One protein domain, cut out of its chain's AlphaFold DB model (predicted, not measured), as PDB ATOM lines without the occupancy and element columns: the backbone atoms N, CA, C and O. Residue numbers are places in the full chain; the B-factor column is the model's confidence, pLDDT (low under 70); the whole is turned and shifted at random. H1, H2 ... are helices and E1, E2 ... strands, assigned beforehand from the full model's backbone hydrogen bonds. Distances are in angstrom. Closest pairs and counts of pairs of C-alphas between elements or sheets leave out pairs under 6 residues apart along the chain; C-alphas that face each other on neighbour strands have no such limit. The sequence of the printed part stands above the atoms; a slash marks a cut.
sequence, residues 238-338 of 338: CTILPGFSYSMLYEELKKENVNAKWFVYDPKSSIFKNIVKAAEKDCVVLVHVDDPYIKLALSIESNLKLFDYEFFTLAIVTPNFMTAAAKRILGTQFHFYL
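What this domain is: This is residues 238 to 338 of the 338 residues of an uncharacterized protein of Clostridiaceae bacterium (UniProt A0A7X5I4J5). A twisted sheet of four strands forms the core, with H1 over one face and H2 over the opposite face; H4 sits beside H1 and only grazes the sheet, while H3 stands off it, past the end of E3. The printed part has 101 residues with four named helices and four named strands, alternating along the chain as E1 H1 E2 H2 E3 H3 E4 H4. The sheet is mixed, in the order E1 E4 E3 E2, and the class is mixed, helices and strands. The whole is compact and rounded, with a radius of gyration of the C-alphas of 12.6 A and spans of 33 by 25 by 22 A.

How they stand to each other: In the sheet, E4, residues 312 to 317, and E3, residues 284 to 289, are antiparallel inner strands; N 287 and O 314 are within hydrogen-bond range at 2.9 A. The edge strand E1, residues 238 to 242, is antiparallel to E4, with N 239 and O 315 at 2.9 A. The other edge strand, E2, residues 260 to 262, is parallel to E3, with N 286 and O 261 at 2.9 A. From edge to edge the strands' lines turn by 65 degrees. H1, residues 246 to 255, is on the sheet at a height of 8.7 A, over E3 and along the strands, at 7 degrees to E3 on the local plane. H2, residues 271 to 278, is on the opposite face at a height of 9.7 A, over E4 and only just over E3, where 3 of its C-alphas fall; it runs slantwise to the strands, at 37 degrees to E4 on the local plane. E1, H1, E2 form a split strand-helix-strand unit, two strands running the same way with E4 and E3 between them, and E2, H2, E3 a strand-helix-strand unit of parallel neighbours; both crossovers are right-handed. H4, residues 324 to 330, touches H1 at a shallow tilt of 22 degrees, opposite ways; their closest C-alphas, of Leu 253 and Ala 326, are 6.9 A apart. H3, residues 292 to 301, is not on the sheet; it is close to H2 but not clearly touching, the closest C-alphas, of Ile 271 and Ile 294, being 6.7 A apart. In H1, H2, H3 and H4 every O i to N i+4 pair is within hydrogen-bond range.

Where its parts are: E1 begins at C-alpha 238 (176.284, 154.025, 131.823). E4 spans 16.2 A and E3 15.9 A; H1 and H3 each span 14.3 A. H4 ends at C-alpha 330 (168.240, 154.682, 126.203).

The domain as a whole: The C-alphas farthest apart, of Lys 268 and Ala 324, are 35.0 A apart. The printed part has no cut and no long link. Mean pLDDT of the printed part is 78.1; 30 residues are under 70, among them 264 to 274 and 299 to 308.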
ATOM      1  N   CYS A 238     176.615 152.611 131.912       83.31
ATOM      2  CA  CYS A 238     176.284 154.025 131.823       83.31
ATOM      3  C   CYS A 238     176.093 154.482 130.373       83.31
ATOM      4  O   CYS A 238     176.944 154.260 129.505       83.31
ATOM      5  N   THR A 239     174.966 155.144 130.116       85.31
ATOM      6  CA  THR A 239     174.663 155.800 128.841       85.31
ATOM      7  C   THR A 239     174.699 157.308 129.027       85.31
ATOM      8  O   THR A 239     174.032 157.840 129.913       85.31
ATOM      9  N   ILE A 240     175.455 158.001 128.176       83.69
ATOM     10  CA  ILE A 240     175.513 159.462 128.168       83.69
ATOM     11  C   ILE A 240     174.532 159.999 127.132       83.69
ATOM     12  O   ILE A 240     174.511 159.543 125.992       83.69
ATOM     13  N   LEU A 241     173.732 160.984 127.538       85.44
ATOM     14  CA  LEU A 241     172.751 161.656 126.691       85.44
ATOM     15  C   LEU A 241     173.052 163.164 126.668       85.44
ATOM     16  O   LEU A 241     172.570 163.907 127.533       85.44
ATOM     17  N   PRO A 242     173.890 163.627 125.721       81.31
ATOM     18  CA  PRO A 242     174.266 165.032 125.615       81.31
ATOM     19  C   PRO A 242     173.086 165.936 125.261       81.31
ATOM     20  O   PRO A 242     172.297 165.605 124.380       81.31
ATOM     21  N   GLY A 243     172.943 167.070 125.955       81.06
ATOM     22  CA  GLY A 243     171.851 168.027 125.721       81.06
ATOM     23  C   GLY A 243     170.452 167.562 126.159       81.06
ATOM     24  O   GLY A 243     169.490 168.315 126.022       81.06
ATOM     25  N   PHE A 244     170.314 166.359 126.726       84.31
ATOM     26  CA  PHE A 244     169.053 165.875 127.294       84.31
ATOM     27  C   PHE A 244     168.986 166.185 128.781       84.31
ATOM     28  O   PHE A 244     169.877 165.801 129.542       84.31
ATOM     29  N   SER A 245     167.938 166.887 129.213       88.06
ATOM     30  CA  SER A 245     167.733 167.162 130.634       88.06
ATOM     31  C   SER A 245     167.219 165.913 131.353       88.06
ATOM     32  O   SER A 245     166.444 165.124 130.802       88.06
ATOM     33  N   TYR A 246     167.628 165.742 132.610       88.25
ATOM     34  CA  TYR A 246     167.220 164.589 133.410       88.25
ATOM     35  C   TYR A 246     165.700 164.551 133.628       88.25
ATOM     36  O   TYR A 246     165.123 163.471 133.697       88.25
ATOM     37  N   SER A 247     165.041 165.712 133.699       88.88
ATOM     38  CA  SER A 247     163.593 165.825 133.895       88.88
ATOM     39  C   SER A 247     162.809 165.348 132.673       88.88
ATOM     40  O   SER A 247     161.845 164.602 132.823       88.88
ATOM     41  N   MET A 248     163.245 165.707 131.463       89.62
ATOM     42  CA  MET A 248     162.630 165.211 130.228       89.62
ATOM     43  C   MET A 248     162.772 163.696 130.113       89.62
ATOM     44  O   MET A 248     161.800 162.998 129.832       89.62
ATOM     45  N   LEU A 249     163.972 163.178 130.378       89.94
ATOM     46  CA  LEU A 249     164.241 161.747 130.307       89.94
ATOM     47  C   LEU A 249     163.465 160.956 131.370       89.94
ATOM     48  O   LEU A 249     162.968 159.869 131.087       89.94
ATOM     49  N   TYR A 250     163.322 161.514 132.573       93.06
ATOM     50  CA  TYR A 250     162.509 160.935 133.637       93.06
ATOM     51  C   TYR A 250     161.044 160.776 133.212       93.06
ATOM     52  O   TYR A 250     160.470 159.702 133.387       93.06
ATOM     53  N   GLU A 251     160.449 161.810 132.612       93.00
ATOM     54  CA  GLU A 251     159.060 161.752 132.145       93.00
ATOM     55  C   GLU A 251     158.872 160.751 130.993       93.00
ATOM     56  O   GLU A 251     157.876 160.029 130.975       93.00
ATOM     57  N   GLU A 252     159.831 160.637 130.070       92.06
ATOM     58  CA  GLU A 252     159.790 159.618 129.006       92.06
ATOM     59  C   GLU A 252     159.874 158.189 129.561       92.06
ATOM     60  O   GLU A 252     159.069 157.328 129.204       92.06
ATOM     61  N   LEU A 253     160.790 157.938 130.502       91.94
ATOM     62  CA  LEU A 253     160.900 156.642 131.181       91.94
ATOM     63  C   LEU A 253     159.614 156.302 131.946       91.94
ATOM     64  O   LEU A 253     159.132 155.169 131.885       91.94
ATOM     65  N   LYS A 254     159.012 157.293 132.606       93.19
ATOM     66  CA  LYS A 254     157.773 157.135 133.369       93.19
ATOM     67  C   LYS A 254     156.566 156.810 132.485       93.19
ATOM     68  O   LYS A 254     155.768 155.957 132.870       93.19
ATOM     69  N   LYS A 255     156.439 157.425 131.301       94.19
ATOM     70  CA  LYS A 255     155.372 157.105 130.324       94.19
ATOM     71  C   LYS A 255     155.389 155.637 129.904       94.19
ATOM     72  O   LYS A 255     154.337 155.039 129.706       94.19
ATOM     73  N   GLU A 256     156.579 155.055 129.810       92.94
ATOM     74  CA  GLU A 256     156.794 153.652 129.444       92.94
ATOM     75  C   GLU A 256     156.827 152.706 130.665       92.94
ATOM     76  O   GLU A 256     157.234 151.550 130.545       92.94
ATOM     77  N   ASN A 257     156.396 153.173 131.847       92.75
ATOM     78  CA  ASN A 257     156.422 152.428 133.114       92.75
ATOM     79  C   ASN A 257     157.817 151.887 133.494       92.75
ATOM     80  O   ASN A 257     157.937 150.840 134.133       92.75
ATOM     81  N   VAL A 258     158.890 152.588 133.117       91.56
ATOM     82  CA  VAL A 258     160.248 152.272 133.573       91.56
ATOM     83  C   VAL A 258     160.466 152.895 134.949       91.56
ATOM     84  O   VAL A 258     160.296 154.099 135.130       91.56
ATOM     85  N   ASN A 259     160.872 152.076 135.923       92.31
ATOM     86  CA  ASN A 259     161.262 152.562 137.240       92.31
ATOM     87  C   ASN A 259     162.531 153.413 137.116       92.31
ATOM     88  O   ASN A 259     163.612 152.896 136.823       92.31
ATOM     89  N   ALA A 260     162.388 154.717 137.329       91.38
ATOM     90  CA  ALA A 260     163.480 155.666 137.256       91.38
ATOM     91  C   ALA A 260     163.503 156.556 138.495       91.38
ATOM     92  O   ALA A 260     162.464 156.849 139.091       91.38
ATOM     93  N   LYS A 261     164.692 157.029 138.856       90.38
ATOM     94  CA  LYS A 261     164.882 158.076 139.862       90.38
ATOM     95  C   LYS A 261     165.978 159.029 139.417       90.38
ATOM     96  O   LYS A 261     166.804 158.699 138.570       90.38
ATOM     97  N   TRP A 262     165.998 160.203 140.020       83.62
ATOM     98  CA  TRP A 262     167.077 161.163 139.849       83.62
ATOM     99  C   TRP A 262     167.910 161.197 141.127       83.62
ATOM    100  O   TRP A 262     167.382 161.054 142.231       83.62
ATOM    101  N   PHE A 263     169.220 161.321 140.966       76.19
ATOM    102  CA  PHE A 263     170.168 161.351 142.070       76.19
ATOM    103  C   PHE A 263     170.859 162.712 142.112       76.19
ATOM    104  O   PHE A 263     171.304 163.223 141.085       76.19
ATOM    105  N   VAL A 264     170.944 163.292 143.310       61.22
ATOM    106  CA  VAL A 264     171.677 164.538 143.546       61.22
ATOM    107  C   VAL A 264     173.092 164.179 143.970       61.22
ATOM    108  O   VAL A 264     173.295 163.479 144.958       61.22
ATOM    109  N   TYR A 265     174.052 164.668 143.193       65.62
ATOM    110  CA  TYR A 265     175.483 164.500 143.400       65.62
ATOM    111  C   TYR A 265     175.917 164.884 144.830       65.62
ATOM    112  O   TYR A 265     175.613 165.978 145.301       65.62
ATOM    113  N   ASP A 266     176.645 163.991 145.512       67.44
ATOM    114  CA  ASP A 266     177.379 164.300 146.741       67.44
ATOM    115  C   ASP A 266     178.763 164.864 146.371       67.44
ATOM    116  O   ASP A 266     179.631 164.089 145.947       67.44
ATOM    117  N   PRO A 267     179.009 166.173 146.570       58.75
ATOM    118  CA  PRO A 267     180.267 166.820 146.204       58.75
ATOM    119  C   PRO A 267     181.458 166.378 147.053       58.75
ATOM    120  O   PRO A 267     182.601 166.671 146.711       58.75
ATOM    121  N   LYS A 268     181.228 165.654 148.155       56.31
ATOM    122  CA  LYS A 268     182.299 165.059 148.970       56.31
ATOM    123  C   LYS A 268     182.736 163.683 148.461       56.31
ATOM    124  O   LYS A 268     183.643 163.076 149.029       56.31
ATOM    125  N   SER A 269     182.082 163.170 147.422       58.03
ATOM    126  CA  SER A 269     182.341 161.870 146.809       58.03
ATOM    127  C   SER A 269     182.751 162.059 145.337       58.03
ATOM    128  O   SER A 269     182.256 162.956 144.655       58.03
ATOM    129  N   SER A 270     183.633 161.202 144.804       62.91
ATOM    130  CA  SER A 270     183.938 161.223 143.361       62.91
ATOM    131  C   SER A 270     182.685 160.934 142.530       62.91
ATOM    132  O   SER A 270     181.734 160.318 143.024       62.91
ATOM    133  N   ILE A 271     182.668 161.339 141.258       66.69
ATOM    134  CA  ILE A 271     181.532 161.048 140.373       66.69
ATOM    135  C   ILE A 271     181.271 159.538 140.259       66.69
ATOM    136  O   ILE A 271     180.126 159.117 140.345       66.69
ATOM    137  N   PHE A 272     182.309 158.702 140.215       68.06
ATOM    138  CA  PHE A 272     182.165 157.242 140.172       68.06
ATOM    139  C   PHE A 272     181.597 156.659 141.461       68.06
ATOM    140  O   PHE A 272     180.711 155.810 141.414       68.06
ATOM    141  N   LYS A 273     182.006 157.171 142.629       66.00
ATOM    142  CA  LYS A 273     181.403 156.778 143.911       66.00
ATOM    143  C   LYS A 273     179.931 157.173 143.971       66.00
ATOM    144  O   LYS A 273     179.123 156.430 144.519       66.00
ATOM    145  N   ASN A 274     179.586 158.327 143.406       69.44
ATOM    146  CA  ASN A 274     178.202 158.750 143.248       69.44
ATOM    147  C   ASN A 274     177.435 157.815 142.303       69.44
ATOM    148  O   ASN A 274     176.360 157.364 142.676       69.44
ATOM    149  N   ILE A 275     178.003 157.447 141.148       73.94
ATOM    150  CA  ILE A 275     177.395 156.517 140.182       73.94
ATOM    151  C   ILE A 275     177.157 155.136 140.810       73.94
ATOM    152  O   ILE A 275     176.052 154.604 140.721       73.94
ATOM    153  N   VAL A 276     178.155 154.574 141.497       70.12
ATOM    154  CA  VAL A 276     178.050 153.259 142.148       70.12
ATOM    155  C   VAL A 276     177.048 153.282 143.302       70.12
ATOM    156  O   VAL A 276     176.223 152.382 143.409       70.12
ATOM    157  N   LYS A 277     177.065 154.319 144.153       71.12
ATOM    158  CA  LYS A 277     176.066 154.479 145.228       71.12
ATOM    159  C   LYS A 277     174.655 154.683 144.685       71.12
ATOM    160  O   LYS A 277     173.686 154.320 145.345       71.12
ATOM    161  N   ALA A 278     174.546 155.332 143.532       72.19
ATOM    162  CA  ALA A 278     173.279 155.583 142.880       72.19
ATOM    163  C   ALA A 278     172.704 154.299 142.272       72.19
ATOM    164  O   ALA A 278     171.486 154.137 142.301       72.19
ATOM    165  N   ALA A 279     173.554 153.397 141.764       76.19
ATOM    166  CA  ALA A 279     173.146 152.168 141.094       76.19
ATOM    167  C   ALA A 279     172.264 151.279 141.988       76.19
ATOM    168  O   ALA A 279     172.665 150.811 143.053       76.19
ATOM    169  N   GLU A 280     171.055 150.997 141.508       76.38
ATOM    170  CA  GLU A 280     170.083 150.127 142.166       76.38
ATOM    171  C   GLU A 280     169.600 149.042 141.203       76.38
ATOM    172  O   GLU A 280     169.558 149.228 139.983       76.38
ATOM    173  N   LYS A 281     169.229 147.884 141.760       76.19
ATOM    174  CA  LYS A 281     168.585 146.818 140.984       76.19
ATOM    175  C   LYS A 281     167.225 147.308 140.486       76.19
ATOM    176  O   LYS A 281     166.504 147.964 141.231       76.19
ATOM    177  N   ASP A 282     166.896 146.976 139.239       79.81
ATOM    178  CA  ASP A 282     165.609 147.306 138.608       79.81
ATOM    179  C   ASP A 282     165.255 148.808 138.602       79.81
ATOM    180  O   ASP A 282     164.078 149.178 138.612       79.81
ATOM    181  N   CYS A 283     166.258 149.693 138.585       88.31
ATOM    182  CA  CYS A 283     166.058 151.140 138.528       88.31
ATOM    183  C   CYS A 283     167.032 151.802 137.543       88.31
ATOM    184  O   CYS A 283     168.228 151.505 137.542       88.31
ATOM    185  N   VAL A 284     166.519 152.718 136.718       89.19
ATOM    186  CA  VAL A 284     167.340 153.635 135.919       89.19
ATOM    187  C   VAL A 284     167.590 154.893 136.738       89.19
ATOM    188  O   VAL A 284     166.653 155.605 137.099       89.19
ATOM    189  N   VAL A 285     168.854 155.200 137.003       90.81
ATOM    190  CA  VAL A 285     169.218 156.386 137.778       90.81
ATOM    191  C   VAL A 285     169.769 157.465 136.874       90.81
ATOM    192  O   VAL A 285     170.707 157.237 136.116       90.81
ATOM    193  N   LEU A 286     169.160 158.643 136.959       90.44
ATOM    194  CA  LEU A 286     169.506 159.797 136.148       90.44
ATOM    195  C   LEU A 286     170.359 160.773 136.952       90.44
ATOM    196  O   LEU A 286     169.972 161.181 138.051       90.44
ATOM    197  N   VAL A 287     171.497 161.168 136.386       86.88
ATOM    198  CA  VAL A 287     172.400 162.163 136.974       86.88
ATOM    199  C   VAL A 287     172.628 163.275 135.967       86.88
ATOM    200  O   VAL A 287     173.105 163.031 134.860       86.88
ATOM    201  N   HIS A 288     172.276 164.495 136.354       87.19
ATOM    202  CA  HIS A 288     172.589 165.682 135.571       87.19
ATOM    203  C   HIS A 288     174.051 166.072 135.773       87.19
ATOM    204  O   HIS A 288     174.524 166.099 136.909       87.19
ATOM    205  N   VAL A 289     174.749 166.370 134.681       83.31
ATOM    206  CA  VAL A 289     176.147 166.795 134.706       83.31
ATOM    207  C   VAL A 289     176.311 168.069 133.888       83.31
ATOM    208  O   VAL A 289     176.337 168.054 132.656       83.31
ATOM    209  N   ASP A 290     176.464 169.172 134.600       82.81
ATOM    210  CA  ASP A 290     176.792 170.506 134.102       82.81
ATOM    211  C   ASP A 290     178.182 170.966 134.586       82.81
ATOM    212  O   ASP A 290     178.852 171.720 133.878       82.81
ATOM    213  N   ASP A 291     178.665 170.428 135.713       77.19
ATOM    214  CA  ASP A 291     179.976 170.732 136.296       77.19
ATOM    215  C   ASP A 291     181.149 170.364 135.353       77.19
ATOM    216  O   ASP A 291     181.369 169.179 135.061       77.19
ATOM    217  N   PRO A 292     181.963 171.344 134.911       71.31
ATOM    218  CA  PRO A 292     183.058 171.124 133.964       71.31
ATOM    219  C   PRO A 292     184.144 170.165 134.475       71.31
ATOM    220  O   PRO A 292     184.786 169.489 133.669       71.31
ATOM    221  N   TYR A 293     184.345 170.051 135.789       67.75
ATOM    222  CA  TYR A 293     185.319 169.127 136.368       67.75
ATOM    223  C   TYR A 293     184.850 167.676 136.288       67.75
ATOM    224  O   TYR A 293     185.666 166.781 136.057       67.75
ATOM    225  N   ILE A 294     183.544 167.444 136.434       72.62
ATOM    226  CA  ILE A 294     182.942 166.118 136.276       72.62
ATOM    227  C   ILE A 294     182.975 165.699 134.803       72.62
ATOM    228  O   ILE A 294     183.305 164.552 134.497       72.62
ATOM    229  N   LYS A 295     182.710 166.635 133.882       74.19
ATOM    230  CA  LYS A 295     182.839 166.384 132.439       74.19
ATOM    231  C   LYS A 295     184.263 165.996 132.059       74.19
ATOM    232  O   LYS A 295     184.434 165.026 131.333       74.19
ATOM    233  N   LEU A 296     185.267 166.696 132.595       67.44
ATOM    234  CA  LEU A 296     186.679 166.366 132.387       67.44
ATOM    235  C   LEU A 296     187.031 164.964 132.881       67.44
ATOM    236  O   LEU A 296     187.659 164.214 132.138       67.44
ATOM    237  N   ALA A 297     186.594 164.602 134.090       67.38
ATOM    238  CA  ALA A 297     186.831 163.271 134.642       67.38
ATOM    239  C   ALA A 297     186.229 162.174 133.747       67.38
ATOM    240  O   ALA A 297     186.934 161.268 133.316       67.38
ATOM    241  N   LEU A 298     184.954 162.307 133.366       71.38
ATOM    242  CA  LEU A 298     184.279 161.343 132.487       71.38
ATOM    243  C   LEU A 298     184.892 161.293 131.082       71.38
ATOM    244  O   LEU A 298     185.006 160.221 130.494       71.38
ATOM    245  N   SER A 299     185.314 162.438 130.543       64.62
ATOM    246  CA  SER A 299     185.979 162.517 129.243       64.62
ATOM    247  C   SER A 299     187.300 161.756 129.209       64.62
ATOM    248  O   SER A 299     187.560 161.056 128.232       64.62
ATOM    249  N   ILE A 300     188.111 161.872 130.261       58.00
ATOM    250  CA  ILE A 300     189.388 161.162 130.372       58.00
ATOM    251  C   ILE A 300     189.141 159.669 130.598       58.00
ATOM    252  O   ILE A 300     189.632 158.842 129.835       58.00
ATOM    253  N   GLU A 301     188.350 159.322 131.612       59.22
ATOM    254  CA  GLU A 301     188.212 157.938 132.079       59.22
ATOM    255  C   GLU A 301     187.416 157.049 131.120       59.22
ATOM    256  O   GLU A 301     187.661 155.851 131.030       59.22
ATOM    257  N   SER A 302     186.468 157.628 130.380       61.50
ATOM    258  CA  SER A 302     185.654 156.897 129.399       61.50
ATOM    259  C   SER A 302     186.086 157.147 127.949       61.50
ATOM    260  O   SER A 302     185.440 156.646 127.031       61.50
ATOM    261  N   ASN A 303     187.159 157.922 127.727       60.25
ATOM    262  CA  ASN A 303     187.623 158.356 126.403       60.25
ATOM    263  C   ASN A 303     186.507 159.017 125.559       60.25
ATOM    264  O   ASN A 303     186.306 158.710 124.381       60.25
ATOM    265  N   LEU A 304     185.735 159.914 126.182       62.44
ATOM    266  CA  LEU A 304     184.570 160.566 125.576       62.44
ATOM    267  C   LEU A 304     184.838 162.047 125.298       62.44
ATOM    268  O   LEU A 304     185.423 162.755 126.113       62.44
ATOM    269  N   LYS A 305     184.339 162.570 124.175       68.62
ATOM    270  CA  LYS A 305     184.403 164.006 123.848       68.62
ATOM    271  C   LYS A 305     183.145 164.717 124.362       68.62
ATOM    272  O   LYS A 305     182.161 164.821 123.638       68.62
ATOM    273  N   LEU A 306     183.154 165.143 125.629       60.31
ATOM    274  CA  LEU A 306     181.963 165.669 126.321       60.31
ATOM    275  C   LEU A 306     181.986 167.188 126.552       60.31
ATOM    276  O   LEU A 306     180.987 167.751 126.994       60.31
ATOM    277  N   PHE A 307     183.105 167.850 126.253       57.31
ATOM    278  CA  PHE A 307     183.309 169.278 126.524       57.31
ATOM    279  C   PHE A 307     182.483 170.222 125.656       57.31
ATOM    280  O   PHE A 307     182.218 171.343 126.077       57.31
ATOM    281  N   ASP A 308     182.050 169.765 124.484       69.81
ATOM    282  CA  ASP A 308     181.289 170.592 123.544       69.81
ATOM    283  C   ASP A 308     179.828 170.799 123.988       69.81
ATOM    284  O   ASP A 308     179.092 171.570 123.373       69.81
ATOM    285  N   TYR A 309     179.397 170.130 125.065       74.56
ATOM    286  CA  TYR A 309     178.032 170.199 125.577       74.56
ATOM    287  C   TYR A 309     177.944 171.001 126.879       74.56
ATOM    288  O   TYR A 309     178.646 170.735 127.863       74.56
ATOM    289  N   GLU A 310     176.995 171.940 126.921       81.56
ATOM    290  CA  GLU A 310     176.684 172.738 128.116       81.56
ATOM    291  C   GLU A 310     176.255 171.859 129.299       81.56
ATOM    292  O   GLU A 310     176.590 172.156 130.441       81.56
ATOM    293  N   PHE A 311     175.623 170.714 129.034       86.50
ATOM    294  CA  PHE A 311     175.332 169.671 130.016       86.50
ATOM    295  C   PHE A 311     175.046 168.331 129.324       86.50
ATOM    296  O   PHE A 311     174.783 168.261 128.118       86.50
ATOM    297  N   PHE A 312     175.033 167.255 130.103       87.25
ATOM    298  CA  PHE A 312     174.495 165.962 129.687       87.25
ATOM    299  C   PHE A 312     173.818 165.249 130.856       87.25
ATOM    300  O   PHE A 312     174.010 165.607 132.017       87.25
ATOM    301  N   THR A 313     173.023 164.228 130.545       88.50
ATOM    302  CA  THR A 313     172.471 163.323 131.557       88.50
ATOM    303  C   THR A 313     173.129 161.956 131.441       88.50
ATOM    304  O   THR A 313     173.215 161.391 130.350       88.50
ATOM    305  N   LEU A 314     173.580 161.418 132.570       88.88
ATOM    306  CA  LEU A 314     173.979 160.023 132.697       88.88
ATOM    307  C   LEU A 314     172.752 159.188 133.052       88.88
ATOM    308  O   LEU A 314     172.077 159.481 134.040       88.88
ATOM    309  N   ALA A 315     172.490 158.141 132.279       88.88
ATOM    310  CA  ALA A 315     171.547 157.089 132.629       88.88
ATOM    311  C   ALA A 315     172.334 155.867 133.114       88.88
ATOM    312  O   ALA A 315     173.060 155.230 132.349       88.88
ATOM    313  N   ILE A 316     172.212 155.574 134.404       89.69
ATOM    314  CA  ILE A 316     172.944 154.523 135.108       89.69
ATOM    315  C   ILE A 316     171.990 153.362 135.345       89.69
ATOM    316  O   ILE A 316     170.919 153.542 135.929       89.69
ATOM    317  N   VAL A 317     172.371 152.167 134.910       86.38
ATOM    318  CA  VAL A 317     171.541 150.974 135.080       86.38
ATOM    319  C   VAL A 317     172.403 149.722 135.089       86.38
ATOM    320  O   VAL A 317     173.420 149.622 134.410       86.38
ATOM    321  N   THR A 318     171.987 148.721 135.854       83.88
ATOM    322  CA  THR A 318     172.634 147.411 135.794       83.88
ATOM    323  C   THR A 318     172.144 146.677 134.529       83.88
ATOM    324  O   THR A 318     170.936 146.453 134.411       83.88
ATOM    325  N   PRO A 319     173.015 146.267 133.582       78.56
ATOM    326  CA  PRO A 319     172.617 145.787 132.250       78.56
ATOM    327  C   PRO A 319     171.621 144.622 132.254       78.56
ATOM    328  O   PRO A 319     170.726 144.554 131.411       78.56
ATOM    329  N   ASN A 320     171.740 143.727 133.238       78.12
ATOM    330  CA  ASN A 320     170.861 142.563 133.390       78.12
ATOM    331  C   ASN A 320     169.418 142.929 133.774       78.12
ATOM    332  O   ASN A 320     168.526 142.101 133.624       78.12
ATOM    333  N   PHE A 321     169.186 144.157 134.238       79.81
ATOM    334  CA  PHE A 321     167.886 144.651 134.696       79.81
ATOM    335  C   PHE A 321     167.297 145.718 133.758       79.81
ATOM    336  O   PHE A 321     166.296 146.361 134.070       79.81
ATOM    337  N   MET A 322     167.887 145.910 132.572       82.19
ATOM    338  CA  MET A 322     167.327 146.803 131.561       82.19
ATOM    339  C   MET A 322     166.098 146.181 130.892       82.19
ATOM    340  O   MET A 322     166.201 145.230 130.107       82.19
ATOM    341  N   THR A 323     164.932 146.771 131.155       86.75
ATOM    342  CA  THR A 323     163.668 146.397 130.511       86.75
ATOM    343  C   THR A 323     163.694 146.698 129.007       86.75
ATOM    344  O   THR A 323     164.484 147.512 128.521       86.75
ATOM    345  N   ALA A 324     162.809 146.057 128.235       87.19
ATOM    346  CA  ALA A 324     162.673 146.338 126.800       87.19
ATOM    347  C   ALA A 324     162.285 147.806 126.526       87.19
ATOM    348  O   ALA A 324     162.771 148.406 125.571       87.19
ATOM    349  N   ALA A 325     161.466 148.393 127.403       88.38
ATOM    350  CA  ALA A 325     161.109 149.807 127.370       88.38
ATOM    351  C   ALA A 325     162.332 150.714 127.594       88.38
ATOM    352  O   ALA A 325     162.582 151.614 126.792       88.38
ATOM    353  N   ALA A 326     163.155 150.423 128.609       84.50
ATOM    354  CA  ALA A 326     164.387 151.169 128.867       84.50
ATOM    355  C   ALA A 326     165.374 151.079 127.689       84.50
ATOM    356  O   ALA A 326     165.926 152.094 127.280       84.50
ATOM    357  N   LYS A 327     165.530 149.892 127.081       83.12
ATOM    358  CA  LYS A 327     166.360 149.677 125.875       83.12
ATOM    359  C   LYS A 327     165.925 150.526 124.684       83.12
ATOM    360  O   LYS A 327     166.762 150.954 123.898       83.12
ATOM    361  N   ARG A 328     164.622 150.748 124.527       83.62
ATOM    362  CA  ARG A 328     164.065 151.552 123.434       83.62
ATOM    363  C   ARG A 328     164.321 153.047 123.629       83.62
ATOM    364  O   ARG A 328     164.565 153.730 122.643       83.62
ATOM    365  N   ILE A 329     164.290 153.531 124.871       84.69
ATOM    366  CA  ILE A 329     164.533 154.946 125.197       84.69
ATOM    367  C   ILE A 329     166.034 155.260 125.232       84.69
ATOM    368  O   ILE A 329     166.474 156.249 124.656       84.69
ATOM    369  N   LEU A 330     166.823 154.427 125.914       80.94
ATOM    370  CA  LEU A 330     168.240 154.682 126.203       80.94
ATOM    371  C   LEU A 330     169.190 154.062 125.171       80.94
ATOM    372  O   LEU A 330     170.387 154.336 125.190       80.94
ATOM    373  N   GLY A 331     168.673 153.203 124.292       76.44
ATOM    374  CA  GLY A 331     169.480 152.351 123.430       76.44
ATOM    375  C   GLY A 331     169.954 151.073 124.129       76.44
ATOM    376  O   GLY A 331     169.657 150.795 125.291       76.44
ATOM    377  N   THR A 332     170.682 150.249 123.378       68.06
ATOM    378  CA  THR A 332     171.210 148.952 123.837       68.06
ATOM    379  C   THR A 332     172.712 148.973 124.112       68.06
ATOM    380  O   THR A 332     173.248 147.973 124.590       68.06
ATOM    381  N   GLN A 333     173.386 150.081 123.802       64.94
ATOM    382  CA  GLN A 333     174.823 150.252 123.974       64.94
ATOM    383  C   GLN A 333     175.110 151.195 125.140       64.94
ATOM    384  O   GLN A 333     174.475 152.240 125.279       64.94
ATOM    385  N   PHE A 334     176.094 150.818 125.949       73.81
ATOM    386  CA  PHE A 334     176.634 151.654 127.011       73.81
ATOM    387  C   PHE A 334     177.902 152.339 126.523       73.81
ATOM    388  O   PHE A 334     178.669 151.760 125.756       73.81
ATOM    389  N   HIS A 335     178.115 153.565 126.988       69.69
ATOM    390  CA  HIS A 335     179.326 154.318 126.682       69.69
ATOM    391  C   HIS A 335     180.500 153.832 127.536       69.69
ATOM    392  O   HIS A 335     181.629 153.812 127.063       69.69
ATOM    393  N   PHE A 336     180.227 153.399 128.770       65.88
ATOM    394  CA  PHE A 336     181.207 152.762 129.644       65.88
ATOM    395  C   PHE A 336     180.528 151.842 130.667       65.88
ATOM    396  O   PHE A 336     179.311 151.919 130.889       65.88
ATOM    397  N   TYR A 337     181.333 150.971 131.275       69.00
ATOM    398  CA  TYR A 337     180.939 150.087 132.370       69.00
ATOM    399  C   TYR A 337     181.789 150.370 133.607       69.00
ATOM    400  O   TYR A 337     182.959 150.727 133.469       69.00
ATOM    401  N   LEU A 338     181.196 150.184 134.786       64.50
ATOM    402  CA  LEU A 338     181.853 150.254 136.093       64.50
ATOM    403  C   LEU A 338     181.700 148.953 136.870       64.50
ATOM    404  O   LEU A 338     180.640 148.294 136.701       64.50
TER     405      LEU A 338